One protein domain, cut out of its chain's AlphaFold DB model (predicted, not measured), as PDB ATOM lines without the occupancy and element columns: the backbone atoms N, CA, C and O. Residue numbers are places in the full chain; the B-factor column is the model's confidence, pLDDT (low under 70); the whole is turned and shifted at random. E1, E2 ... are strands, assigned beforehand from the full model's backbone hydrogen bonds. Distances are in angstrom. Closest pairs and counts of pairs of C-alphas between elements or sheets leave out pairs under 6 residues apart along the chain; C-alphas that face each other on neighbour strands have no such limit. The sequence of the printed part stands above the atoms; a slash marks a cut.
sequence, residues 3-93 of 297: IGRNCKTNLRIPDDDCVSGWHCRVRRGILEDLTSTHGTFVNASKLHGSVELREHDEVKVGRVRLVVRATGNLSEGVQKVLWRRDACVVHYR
ATOM      1  N   ILE A   3     -71.903 105.865  23.131       98.19
ATOM      2  CA  ILE A   3     -71.705 106.473  24.449       98.19
ATOM      3  C   ILE A   3     -73.034 106.432  25.206       98.19
ATOM      4  O   ILE A   3     -74.079 106.760  24.636       98.19
ATOM      5  N   GLY A   4     -73.015 106.035  26.477       98.25
ATOM      6  CA  GLY A   4     -74.214 106.056  27.314       98.25
ATOM      7  C   GLY A   4     -74.058 105.323  28.643       98.25
ATOM      8  O   GLY A   4     -72.972 104.880  29.006       98.25
ATOM      9  N   ARG A   5     -75.166 105.186  29.375       97.62
ATOM     10  CA  ARG A   5     -75.197 104.508  30.683       97.62
ATOM     11  C   ARG A   5     -75.268 102.979  30.575       97.62
ATOM     12  O   ARG A   5     -74.840 102.266  31.482       97.62
ATOM     13  N   ASN A   6     -75.787 102.459  29.457       97.75
ATOM     14  CA  ASN A   6     -75.984 101.024  29.243       97.75
ATOM     15  C   ASN A   6     -74.635 100.280  29.183       97.75
ATOM     16  O   ASN A   6     -73.675 100.759  28.575       97.75
ATOM     17  N   CYS A   7     -74.569  99.085  29.775       96.44
ATOM     18  CA  CYS A   7     -73.383  98.227  29.771       96.44
ATOM     19  C   CYS A   7     -72.928  97.794  28.367       96.44
ATOM     20  O   CYS A   7     -71.757  97.481  28.187       96.44
ATOM     21  N   LYS A   8     -73.818  97.823  27.368       97.19
ATOM     22  CA  LYS A   8     -73.519  97.488  25.963       97.19
ATOM     23  C   LYS A   8     -72.882  98.642  25.164       97.19
ATOM     24  O   LYS A   8     -72.642  98.499  23.966       97.19
ATOM     25  N   THR A   9     -72.649  99.805  25.776       97.25
ATOM     26  CA  THR A   9     -72.015 100.960  25.112       97.25
ATOM     27  C   THR A   9     -70.490 100.816  25.071       97.25
ATOM     28  O   THR A   9     -69.897 100.144  25.907       97.25
ATOM     29  N   ASN A  10     -69.830 101.443  24.088       96.88
ATOM     30  CA  ASN A  10     -68.363 101.426  24.015       96.88
ATOM     31  C   ASN A  10     -67.732 102.334  25.080       96.88
ATOM     32  O   ASN A  10     -66.679 102.006  25.612       96.88
ATOM     33  N   LEU A  11     -68.362 103.481  25.354       96.50
ATOM     34  CA  LEU A  11     -67.968 104.418  26.400       96.50
ATOM     35  C   LEU A  11     -69.092 104.487  27.435       96.50
ATOM     36  O   LEU A  11     -70.089 105.186  27.230       96.50
ATOM     37  N   ARG A  12     -68.930 103.724  28.517       97.25
ATOM     38  CA  ARG A  12     -69.933 103.596  29.572       97.25
ATOM     39  C   ARG A  12     -69.765 104.695  30.619       97.25
ATOM     40  O   ARG A  12     -68.670 104.877  31.138       97.25
ATOM     41  N   ILE A  13     -70.861 105.369  30.960       97.12
ATOM     42  CA  ILE A  13     -70.931 106.381  32.024       97.12
ATOM     43  C   ILE A  13     -72.039 105.956  33.007       97.12
ATOM     44  O   ILE A  13     -73.185 106.368  32.838       97.12
ATOM     45  N   PRO A  14     -71.753 105.047  33.961       95.88
ATOM     46  CA  PRO A  14     -72.781 104.447  34.815       95.88
ATOM     47  C   PRO A  14     -73.318 105.400  35.893       95.88
ATOM     48  O   PRO A  14     -74.512 105.365  36.170       95.88
ATOM     49  N   ASP A  15     -72.464 106.264  36.449       96.50
ATOM     50  CA  ASP A  15     -72.767 107.064  37.648       96.50
ATOM     51  C   ASP A  15     -73.571 108.345  37.364       96.50
ATOM     52  O   ASP A  15     -73.910 109.099  38.279       96.50
ATOM     53  N   ASP A  16     -73.866 108.629  36.091       96.81
ATOM     54  CA  ASP A  16     -74.552 109.852  35.695       96.81
ATOM     55  C   ASP A  16     -75.978 109.606  35.193       96.81
ATOM     56  O   ASP A  16     -76.210 109.245  34.040       96.81
ATOM     57  N   ASP A  17     -76.955 109.895  36.053       97.00
ATOM     58  CA  ASP A  17     -78.383 109.791  35.735       97.00
ATOM     59  C   ASP A  17     -78.860 110.746  34.634       97.00
ATOM     60  O   ASP A  17     -79.901 110.513  34.016       97.00
ATOM     61  N   CYS A  18     -78.094 111.800  34.330       97.56
ATOM     62  CA  CYS A  18     -78.389 112.666  33.192       97.56
ATOM     63  C   CYS A  18     -78.048 112.002  31.844       97.56
ATOM     64  O   CYS A  18     -78.466 112.492  30.788       97.56
ATOM     65  N   VAL A  19     -77.323 110.879  31.857       98.12
ATOM     66  CA  VAL A  19     -76.917 110.140  30.662       98.12
ATOM     67  C   VAL A  19     -77.902 109.002  30.379       98.12
ATOM     68  O   VAL A  19     -77.981 108.006  31.092       98.12
ATOM     69  N   SER A  20     -78.651 109.119  29.281       98.19
ATOM     70  CA  SER A  20     -79.497 108.039  28.760       98.19
ATOM     71  C   SER A  20     -78.718 106.737  28.484       98.19
ATOM     72  O   SER A  20     -77.513 106.742  28.224       98.19
ATOM     73  N   GLY A  21     -79.421 105.597  28.501       98.00
ATOM     74  CA  GLY A  21     -78.820 104.277  28.254       98.00
ATOM     75  C   GLY A  21     -78.043 104.212  26.935       98.00
ATOM     76  O   GLY A  21     -76.891 103.785  26.923       98.00
ATOM     77  N   TRP A  22     -78.646 104.724  25.862       98.12
ATOM     78  CA  TRP A  22     -78.008 104.982  24.573       98.12
ATOM     79  C   TRP A  22     -78.072 106.489  24.325       98.12
ATOM     80  O   TRP A  22     -79.130 107.002  23.983       98.12
ATOM     81  N   HIS A  23     -76.988 107.216  24.593       98.12
ATOM     82  CA  HIS A  23     -77.036 108.679  24.621       98.12
ATOM     83  C   HIS A  23     -76.684 109.284  23.264       98.12
ATOM     84  O   HIS A  23     -77.487 109.976  22.647       98.12
ATOM     85  N   CYS A  24     -75.487 108.987  22.766       98.38
ATOM     86  CA  CYS A  24     -75.019 109.491  21.484       98.38
ATOM     87  C   CYS A  24     -74.044 108.517  20.825       98.38
ATOM     88  O   CYS A  24     -73.485 107.609  21.451       98.38
ATOM     89  N   ARG A  25     -73.852 108.689  19.519       97.94
ATOM     90  CA  ARG A  25     -73.008 107.833  18.690       97.94
ATOM     91  C   ARG A  25     -72.030 108.674  17.887       97.94
ATOM     92  O   ARG A  25     -72.416 109.615  17.210       97.94
ATOM     93  N   VAL A  26     -70.767 108.262  17.894       97.25
ATOM     94  CA  VAL A  26     -69.713 108.818  17.041       97.25
ATOM     95  C   VAL A  26     -69.374 107.819  15.938       97.25
ATOM     96  O   VAL A  26     -68.939 106.690  16.207       97.25
ATOM     97  N   ARG A  27     -69.540 108.222  14.676       95.38
ATOM     98  CA  ARG A  27     -69.217 107.414  13.492       95.38
ATOM     99  C   ARG A  27     -68.429 108.242  12.484       95.38
ATOM    100  O   ARG A  27     -68.957 109.184  11.912       95.38
ATOM    101  N   ARG A  28     -67.177 107.850  12.218       92.81
ATOM    102  CA  ARG A  28     -66.279 108.533  11.257       92.81
ATOM    103  C   ARG A  28     -66.142 110.043  11.528       92.81
ATOM    104  O   ARG A  28     -66.144 110.831  10.592       92.81
ATOM    105  N   GLY A  29     -66.055 110.429  12.802       92.88
ATOM    106  CA  GLY A  29     -65.983 111.835  13.212       92.88
ATOM    107  C   GLY A  29     -67.318 112.578  13.198       92.88
ATOM    108  O   GLY A  29     -67.340 113.747  13.531       92.88
ATOM    109  N   ILE A  30     -68.428 111.925  12.858       96.44
ATOM    110  CA  ILE A  30     -69.766 112.515  12.948       96.44
ATOM    111  C   ILE A  30     -70.386 112.095  14.280       96.44
ATOM    112  O   ILE A  30     -70.478 110.894  14.552       96.44
ATOM    113  N   LEU A  31     -70.788 113.068  15.093       97.75
ATOM    114  CA  LEU A  31     -71.558 112.885  16.319       97.75
ATOM    115  C   LEU A  31     -73.054 112.986  16.013       97.75
ATOM    116  O   LEU A  31     -73.489 113.910  15.332       97.75
ATOM    117  N   GLU A  32     -73.824 112.043  16.537       98.19
ATOM    118  CA  GLU A  32     -75.276 111.949  16.390       98.19
ATOM    119  C   GLU A  32     -75.898 111.695  17.769       98.19
ATOM    120  O   GLU A  32     -75.479 110.772  18.477       98.19
ATOM    121  N   ASP A  33     -76.876 112.514  18.159       98.25
ATOM    122  CA  ASP A  33     -77.661 112.298  19.378       98.25
ATOM    123  C   ASP A  33     -78.709 111.201  19.142       98.25
ATOM    124  O   ASP A  33     -79.426 111.227  18.142       98.25
ATOM    125  N   LEU A  34     -78.808 110.232  20.053       97.62
ATOM    126  CA  LEU A  34     -79.760 109.120  19.953       97.62
ATOM    127  C   LEU A  34     -81.022 109.413  20.764       97.62
ATOM    128  O   LEU A  34     -81.449 108.600  21.583       97.62
ATOM    129  N   THR A  35     -81.612 110.589  20.540       96.25
ATOM    130  CA  THR A  35     -82.803 111.075  21.260       96.25
ATOM    131  C   THR A  35     -82.609 111.064  22.778       96.25
ATOM    132  O   THR A  35     -83.429 110.536  23.530       96.25
ATOM    133  N   SER A  36     -81.484 111.608  23.242       97.19
ATOM    134  CA  SER A  36     -81.169 111.600  24.668       97.19
ATOM    135  C   SER A  36     -82.102 112.529  25.453       97.19
ATOM    136  O   SER A  36     -82.523 113.584  24.976       97.19
ATOM    137  N   THR A  37     -82.416 112.158  26.695       97.50
ATOM    138  CA  THR A  37     -83.392 112.878  27.534       97.50
ATOM    139  C   THR A  37     -82.961 114.319  27.821       97.50
ATOM    140  O   THR A  37     -83.777 115.236  27.782       97.50
ATOM    141  N   HIS A  38     -81.669 114.531  28.076       97.81
ATOM    142  CA  HIS A  38     -81.105 115.849  28.384       97.81
ATOM    143  C   HIS A  38     -80.467 116.527  27.160       97.81
ATOM    144  O   HIS A  38     -80.144 117.716  27.210       97.81
ATOM    145  N   GLY A  39     -80.346 115.807  26.041       97.94
ATOM    146  CA  GLY A  39     -79.631 116.245  24.849       97.94
ATOM    147  C   GLY A  39     -78.112 116.106  24.964       97.94
ATOM    148  O   GLY A  39     -77.535 116.141  26.052       97.94
ATOM    149  N   THR A  40     -77.466 116.039  23.802       98.44
ATOM    150  CA  THR A  40     -76.013 116.178  23.652       98.44
ATOM    151  C   THR A  40     -75.668 117.619  23.267       98.44
ATOM    152  O   THR A  40     -76.364 118.221  22.444       98.44
ATOM    153  N   PHE A  41     -74.589 118.182  23.817       98.44
ATOM    154  CA  PHE A  41     -74.122 119.532  23.473       98.44
ATOM    155  C   PHE A  41     -72.705 119.482  22.900       98.44
ATOM    156  O   PHE A  41     -71.871 118.728  23.394       98.44
ATOM    157  N   VAL A  42     -72.422 120.306  21.892       98.06
ATOM    158  CA  VAL A  42     -71.087 120.494  21.305       98.06
ATOM    159  C   VAL A  42     -70.732 121.971  21.407       98.06
ATOM    160  O   VAL A  42     -71.505 122.810  20.949       98.06
ATOM    161  N   ASN A  43     -69.598 122.302  22.028       97.50
ATOM    162  CA  ASN A  43     -69.143 123.683  22.232       97.50
ATOM    163  C   ASN A  43     -70.261 124.580  22.813       97.50
ATOM    164  O   ASN A  43     -70.594 125.630  22.267       97.50
ATOM    165  N   ALA A  44     -70.901 124.105  23.889       97.19
ATOM    166  CA  ALA A  44     -72.052 124.719  24.571       97.19
ATOM    167  C   ALA A  44     -73.366 124.837  23.764       97.19
ATOM    168  O   ALA A  44     -74.379 125.258  24.319       97.19
ATOM    169  N   SER A  45     -73.401 124.406  22.501       97.88
ATOM    170  CA  SER A  45     -74.608 124.420  21.667       97.88
ATOM    171  C   SER A  45     -75.294 123.056  21.667       97.88
ATOM    172  O   SER A  45     -74.640 122.029  21.482       97.88
ATOM    173  N   LYS A  46     -76.617 123.022  21.874       98.00
ATOM    174  CA  LYS A  46     -77.387 121.770  21.832       98.00
ATOM    175  C   LYS A  46     -77.393 121.211  20.409       98.00
ATOM    176  O   LYS A  46     -77.616 121.942  19.445       98.00
ATOM    177  N   LEU A  47     -77.146 119.913  20.279       97.62
ATOM    178  CA  LEU A  47     -77.095 119.239  18.992       97.62
ATOM    179  C   LEU A  47     -78.513 119.025  18.440       97.62
ATOM    180  O   LEU A  47     -79.352 118.404  19.089       97.62
ATOM    181  N   HIS A  48     -78.757 119.496  17.218       95.81
ATOM    182  CA  HIS A  48     -79.978 119.230  16.456       95.81
ATOM    183  C   HIS A  48     -79.615 118.387  15.223       95.81
ATOM    184  O   HIS A  48     -79.306 118.921  14.161       95.81
ATOM    185  N   GLY A  49     -79.585 117.060  15.380       95.69
ATOM    186  CA  GLY A  49     -79.202 116.115  14.324       95.69
ATOM    187  C   GLY A  49     -77.757 115.623  14.440       95.69
ATOM    188  O   GLY A  49     -77.339 115.167  15.504       95.69
ATOM    189  N   SER A  50     -77.002 115.669  13.339       97.38
ATOM    190  CA  SER A  50     -75.616 115.188  13.293       97.38
ATOM    191  C   SER A  50     -74.626 116.313  13.006       97.38
ATOM    192  O   SER A  50     -74.851 117.093  12.082       97.38
ATOM    193  N   VAL A  51     -73.504 116.350  13.727       97.94
ATOM    194  CA  VAL A  51     -72.430 117.342  13.539       97.94
ATOM    195  C   VAL A  51     -71.090 116.648  13.317       97.94
ATOM    196  O   VAL A  51     -70.789 115.629  13.936       97.94
ATOM    197  N   GLU A  52     -70.281 117.189  12.409       97.00
ATOM    198  CA  GLU A  52     -68.894 116.765  12.215       97.00
ATOM    199  C   GLU A  52     -68.015 117.346  13.327       97.00
ATOM    200  O   GLU A  52     -67.934 118.561  13.484       97.00
ATOM    201  N   LEU A  53     -67.366 116.467  14.088       96.25
ATOM    202  CA  LEU A  53     -66.458 116.819  15.170       96.25
ATOM    203  C   LEU A  53     -65.092 117.230  14.626       96.25
ATOM    204  O   LEU A  53     -64.483 116.522  13.809       96.25
ATOM    205  N   ARG A  54     -64.577 118.334  15.154       95.25
ATOM    206  CA  ARG A  54     -63.229 118.846  14.932       95.25
ATOM    207  C   ARG A  54     -62.347 118.565  16.139       95.25
ATOM    208  O   ARG A  54     -62.809 118.267  17.238       95.25
ATOM    209  N   GLU A  55     -61.043 118.637  15.910       94.44
ATOM    210  CA  GLU A  55     -60.081 118.573  16.998       94.44
ATOM    211  C   GLU A  55     -60.336 119.714  17.991       94.44
ATOM    212  O   GLU A  55     -60.592 120.844  17.584       94.44
ATOM    213  N   HIS A  56     -60.265 119.390  19.281       95.00
ATOM    214  CA  HIS A  56     -60.567 120.252  20.423       95.00
ATOM    215  C   HIS A  56     -62.041 120.599  20.654       95.00
ATOM    216  O   HIS A  56     -62.317 121.339  21.596       95.00
ATOM    217  N   ASP A  57     -62.985 120.029  19.898       97.06
ATOM    218  CA  ASP A  57     -64.406 120.190  20.225       97.06
ATOM    219  C   ASP A  57     -64.724 119.605  21.611       97.06
ATOM    220  O   ASP A  57     -64.297 118.496  21.960       97.06
ATOM    221  N   GLU A  58     -65.506 120.346  22.393       97.81
ATOM    222  CA  GLU A  58     -66.005 119.910  23.693       97.81
ATOM    223  C   GLU A  58     -67.413 119.336  23.534       97.81
ATOM    224  O   GLU A  58     -68.361 120.044  23.189       97.81
ATOM    225  N   VAL A  59     -67.563 118.042  23.806       97.88
ATOM    226  CA  VAL A  59     -68.844 117.339  23.785       97.88
ATOM    227  C   VAL A  59     -69.306 117.119  25.219       97.88
ATOM    228  O   VAL A  59     -68.660 116.410  25.987       97.88
ATOM    229  N   LYS A  60     -70.444 117.702  25.587       98.12
ATOM    230  CA  LYS A  60     -71.061 117.519  26.902       98.12
ATOM    231  C   LYS A  60     -72.198 116.504  26.815       98.12
ATOM    232  O   LYS A  60     -73.126 116.666  26.019       98.12
ATOM    233  N   VAL A  61     -72.111 115.481  27.662       97.81
ATOM    234  CA  VAL A  61     -73.058 114.366  27.790       97.81
ATOM    235  C   VAL A  61     -73.419 114.248  29.268       97.81
ATOM    236  O   VAL A  61     -72.595 113.836  30.082       97.81
ATOM    237  N   GLY A  62     -74.628 114.680  29.636       96.56
ATOM    238  CA  GLY A  62     -75.012 114.820  31.043       96.56
ATOM    239  C   GLY A  62     -74.128 115.833  31.789       96.56
ATOM    240  O   GLY A  62     -74.028 117.001  31.397       96.56
ATOM    241  N   ARG A  63     -73.490 115.389  32.873       96.50
ATOM    242  CA  ARG A  63     -72.507 116.128  33.680       96.50
ATOM    243  C   ARG A  63     -71.073 115.953  33.176       96.50
ATOM    244  O   ARG A  63     -70.207 116.735  33.558       96.50
ATOM    245  N   VAL A  64     -70.825 114.981  32.300       96.62
ATOM    246  CA  VAL A  64     -69.490 114.678  31.777       96.62
ATOM    247  C   VAL A  64     -69.157 115.560  30.574       96.62
ATOM    248  O   VAL A  64     -69.983 115.780  29.683       96.62
ATOM    249  N   ARG A  65     -67.912 116.049  30.535       97.00
ATOM    250  CA  ARG A  65     -67.323 116.775  29.403       97.00
ATOM    251  C   ARG A  65     -66.254 115.908  28.740       97.00
ATOM    252  O   ARG A  65     -65.347 115.390  29.395       97.00
ATOM    253  N   LEU A  66     -66.379 115.738  27.433       96.56
ATOM    254  CA  LEU A  66     -65.463 114.982  26.590       96.56
ATOM    255  C   LEU A  66     -64.747 115.972  25.676       96.56
ATOM    256  O   LEU A  66     -65.399 116.796  25.043       96.56
ATOM    257  N   VAL A  67     -63.424 115.877  25.575       95.94
ATOM    258  CA  VAL A  67     -62.657 116.703  24.633       95.94
ATOM    259  C   VAL A  67     -62.181 115.824  23.494       95.94
ATOM    260  O   VAL A  67     -61.504 114.809  23.690       95.94
ATOM    261  N   VAL A  68     -62.541 116.233  22.289       94.50
ATOM    262  CA  VAL A  68     -62.188 115.544  21.060       94.50
ATOM    263  C   VAL A  68     -60.719 115.821  20.744       94.50
ATOM    264  O   VAL A  68     -60.307 116.971  20.625       94.50
ATOM    265  N   ARG A  69     -59.897 114.776  20.591       91.94
ATOM    266  CA  ARG A  69     -58.510 114.924  20.123       91.94
ATOM    267  C   ARG A  69     -58.281 114.096  18.869       91.94
ATOM    268  O   ARG A  69     -58.554 112.893  18.846       91.94
ATOM    269  N   ALA A  70     -57.770 114.738  17.823       82.56
ATOM    270  CA  ALA A  70     -57.364 114.045  16.617       82.56
ATOM    271  C   ALA A  70     -55.949 113.513  16.845       82.56
ATOM    272  O   ALA A  70     -54.963 114.235  16.781       82.56
ATOM    273  N   THR A  71     -55.816 112.217  17.105       78.12
ATOM    274  CA  THR A  71     -54.495 111.585  17.035       78.12
ATOM    275  C   THR A  71     -54.105 111.460  15.573       78.12
ATOM    276  O   THR A  71     -54.471 110.500  14.890       78.12
ATOM    277  N   GLY A  72     -53.395 112.471  15.075       56.50
ATOM    278  CA  GLY A  72     -52.687 112.386  13.810       56.50
ATOM    279  C   GLY A  72     -51.743 111.187  13.844       56.50
ATOM    280  O   GLY A  72     -50.882 111.096  14.709       56.50
ATOM    281  N   ASN A  73     -51.922 110.260  12.905       48.22
ATOM    282  CA  ASN A  73     -50.969 109.195  12.587       48.22
ATOM    283  C   ASN A  73     -50.603 108.212  13.717       48.22
ATOM    284  O   ASN A  73     -49.439 107.845  13.850       48.22
ATOM    285  N   LEU A  74     -51.579 107.672  14.455       47.59
ATOM    286  CA  LEU A  74     -51.373 106.336  15.032       47.59
ATOM    287  C   LEU A  74     -51.454 105.329  13.878       47.59
ATOM    288  O   LEU A  74     -52.540 104.988  13.407       47.59
ATOM    289  N   SER A  75     -50.293 104.923  13.368       48.03
ATOM    290  CA  SER A  75     -50.134 103.943  12.288       48.03
ATOM    291  C   SER A  75     -50.740 102.570  12.603       48.03
ATOM    292  O   SER A  75     -50.901 101.771  11.689       48.03
ATOM    293  N   GLU A  76     -51.173 102.307  13.836       47.38
ATOM    294  CA  GLU A  76     -51.768 101.036  14.241       47.38
ATOM    295  C   GLU A  76     -53.012 101.251  15.114       47.38
ATOM    296  O   GLU A  76     -52.920 101.676  16.258       47.38
ATOM    297  N   GLY A  77     -54.185 100.984  14.530       41.69
ATOM    298  CA  GLY A  77     -55.336 100.269  15.111       41.69
ATOM    299  C   GLY A  77     -55.986 100.642  16.455       41.69
ATOM    300  O   GLY A  77     -57.104 100.187  16.682       41.69
ATOM    301  N   VAL A  78     -55.384 101.431  17.343       42.56
ATOM    302  CA  VAL A  78     -55.823 101.519  18.745       42.56
ATOM    303  C   VAL A  78     -56.552 102.835  19.016       42.56
ATOM    304  O   VAL A  78     -55.961 103.914  19.037       42.56
ATOM    305  N   GLN A  79     -57.863 102.749  19.259       46.84
ATOM    306  CA  GLN A  79     -58.623 103.824  19.901       46.84
ATOM    307  C   GLN A  79     -58.277 103.810  21.390       46.84
ATOM    308  O   GLN A  79     -58.782 102.975  22.134       46.84
ATOM    309  N   LYS A  80     -57.392 104.706  21.835       48.75
ATOM    310  CA  LYS A  80     -57.163 104.910  23.269       48.75
ATOM    311  C   LYS A  80     -58.246 105.858  23.788       48.75
ATOM    312  O   LYS A  80     -58.507 106.885  23.172       48.75
ATOM    313  N   VAL A  81     -58.903 105.515  24.889       50.50
ATOM    314  CA  VAL A  81     -59.746 106.451  25.643       50.50
ATOM    315  C   VAL A  81     -58.982 106.750  26.919       50.50
ATOM    316  O   VAL A  81     -58.711 105.834  27.692       50.50
ATOM    317  N   LEU A  82     -58.571 108.003  27.109       50.16
ATOM    318  CA  LEU A  82     -57.878 108.417  28.326       50.16
ATOM    319  C   LEU A  82     -58.898 109.089  29.245       50.16
ATOM    320  O   LEU A  82     -59.393 110.173  28.935       50.16
ATOM    321  N   TRP A  83     -59.235 108.443  30.355       37.84
ATOM    322  CA  TRP A  83     -60.090 109.032  31.379       37.84
ATOM    323  C   TRP A  83     -59.240 109.924  32.291       37.84
ATOM    324  O   TRP A  83     -58.257 109.461  32.861       37.84
ATOM    325  N   ARG A  84     -59.607 111.197  32.448       44.50
ATOM    326  CA  ARG A  84     -59.257 112.001  33.627       44.50
ATOM    327  C   ARG A  84     -60.532 112.255  34.421       44.50
ATOM    328  O   ARG A  84     -61.590 112.406  33.813       44.50
ATOM    329  N   ARG A  85     -60.410 112.369  35.751       38.91
ATOM    330  CA  ARG A  85     -61.522 112.682  36.674       38.91
ATOM    331  C   ARG A  85     -62.386 113.871  36.216       38.91
ATOM    332  O   ARG A  85     -63.586 113.843  36.457       38.91
ATOM    333  N   ASP A  86     -61.811 114.813  35.462       40.12
ATOM    334  CA  ASP A  86     -62.513 116.011  34.971       40.12
ATOM    335  C   ASP A  86     -62.641 116.097  33.435       40.12
ATOM    336  O   ASP A  86     -63.218 117.051  32.914       40.12
ATOM    337  N   ALA A  87     -62.086 115.138  32.684       46.19
ATOM    338  CA  ALA A  87     -62.124 115.153  31.221       46.19
ATOM    339  C   ALA A  87     -61.831 113.773  30.629       46.19
ATOM    340  O   ALA A  87     -60.770 113.199  30.866       46.19
ATOM    341  N   CYS A  88     -62.705 113.268  29.765       50.34
ATOM    342  CA  CYS A  88     -62.374 112.081  28.977       50.34
ATOM    343  C   CYS A  88     -61.845 112.521  27.614       50.34
ATOM    344  O   CYS A  88     -62.503 113.274  26.891       50.34
ATOM    345  N   VAL A  89     -60.661 112.038  27.254       53.34
ATOM    346  CA  VAL A  89     -60.074 112.248  25.935       53.34
ATOM    347  C   VAL A  89     -60.440 111.062  25.059       53.34
ATOM    348  O   VAL A  89     -59.997 109.934  25.288       53.34
ATOM    349  N   VAL A  90     -61.246 111.332  24.036       56.78
ATOM    350  CA  VAL A  90     -61.617 110.342  23.027       56.78
ATOM    351  C   VAL A  90     -60.767 110.570  21.785       56.78
ATOM    352  O   VAL A  90     -60.838 111.620  21.144       56.78
ATOM    353  N   HIS A  91     -59.992 109.550  21.427       56.00
ATOM    354  CA  HIS A  91     -59.220 109.523  20.196       56.00
ATOM    355  C   HIS A  91     -60.060 108.932  19.059       56.00
ATOM    356  O   HIS A  91     -60.522 107.792  19.133       56.00
ATOM    357  N   TYR A  92     -60.246 109.690  17.978       53.84
ATOM    358  CA  TYR A  92     -60.958 109.229  16.785       53.84
ATOM    359  C   TYR A  92     -60.117 109.440  15.528       53.84
ATOM    360  O   TYR A  92     -59.298 110.354  15.431       53.84
ATOM    361  N   ARG A  93     -60.327 108.571  14.536       46.56
ATOM    362  CA  ARG A  93     -59.677 108.684  13.231       46.56
ATOM    363  C   ARG A  93     -60.482 109.645  12.366       46.56
ATOM    364  O   ARG A  93     -61.598 109.312  11.957       46.56
TER     365      ARG A  93
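What this domain is: This is residues 3 to 93 of the 297 residues of the protein "Hypothetical protein" of Lotharella globosa (UniProt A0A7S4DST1). Little regular structure is present: a small sheet, E1 E2 E4, partly faces a larger twisted sheet, E3 E5 E6 E8 E7, and residues 3 to 23 wind without a named element. The 91 printed residues hold eight named strands, E1 to E8, and no named helix: all strand, with 35 residues in named elements. The whole is compact, radius of gyration of the C-alphas 12.5 A, spans 37 by 25 by 23 A.

Where its parts are: E1 is residues 24 to 27, from C-alpha 24 at (-75.019, 109.491, 21.484); E2 is residues 30 to 33; E3 is residues 40 to 42; E4 is residues 50 to 52; E5 is residues 58 to 61; E6 is residues 64 to 70, 19.4 A from first to last C-alpha; E7 is residues 81 to 84; E8 is residues 87 to 92, 15.6 A from first to last C-alpha, and ends with C-alpha 92 at (-60.958, 109.229, 16.785).

How they stand to each other: Hairpin E1 and E2 has N 25 and O 32 at 2.8 A, within hydrogen-bond range. E6 and E8 are parallel, N 67 to O 88 being 3.1 A. The closest C-alphas of E2 and E3, Asp 33 and Thr 40, are 6.0 A apart.

The domain as a whole: The farthest C-alphas, Thr 37 and Ser 75, are 37.7 A apart. The printed part has no cut. Residues 72 to 93 have pLDDT under 70.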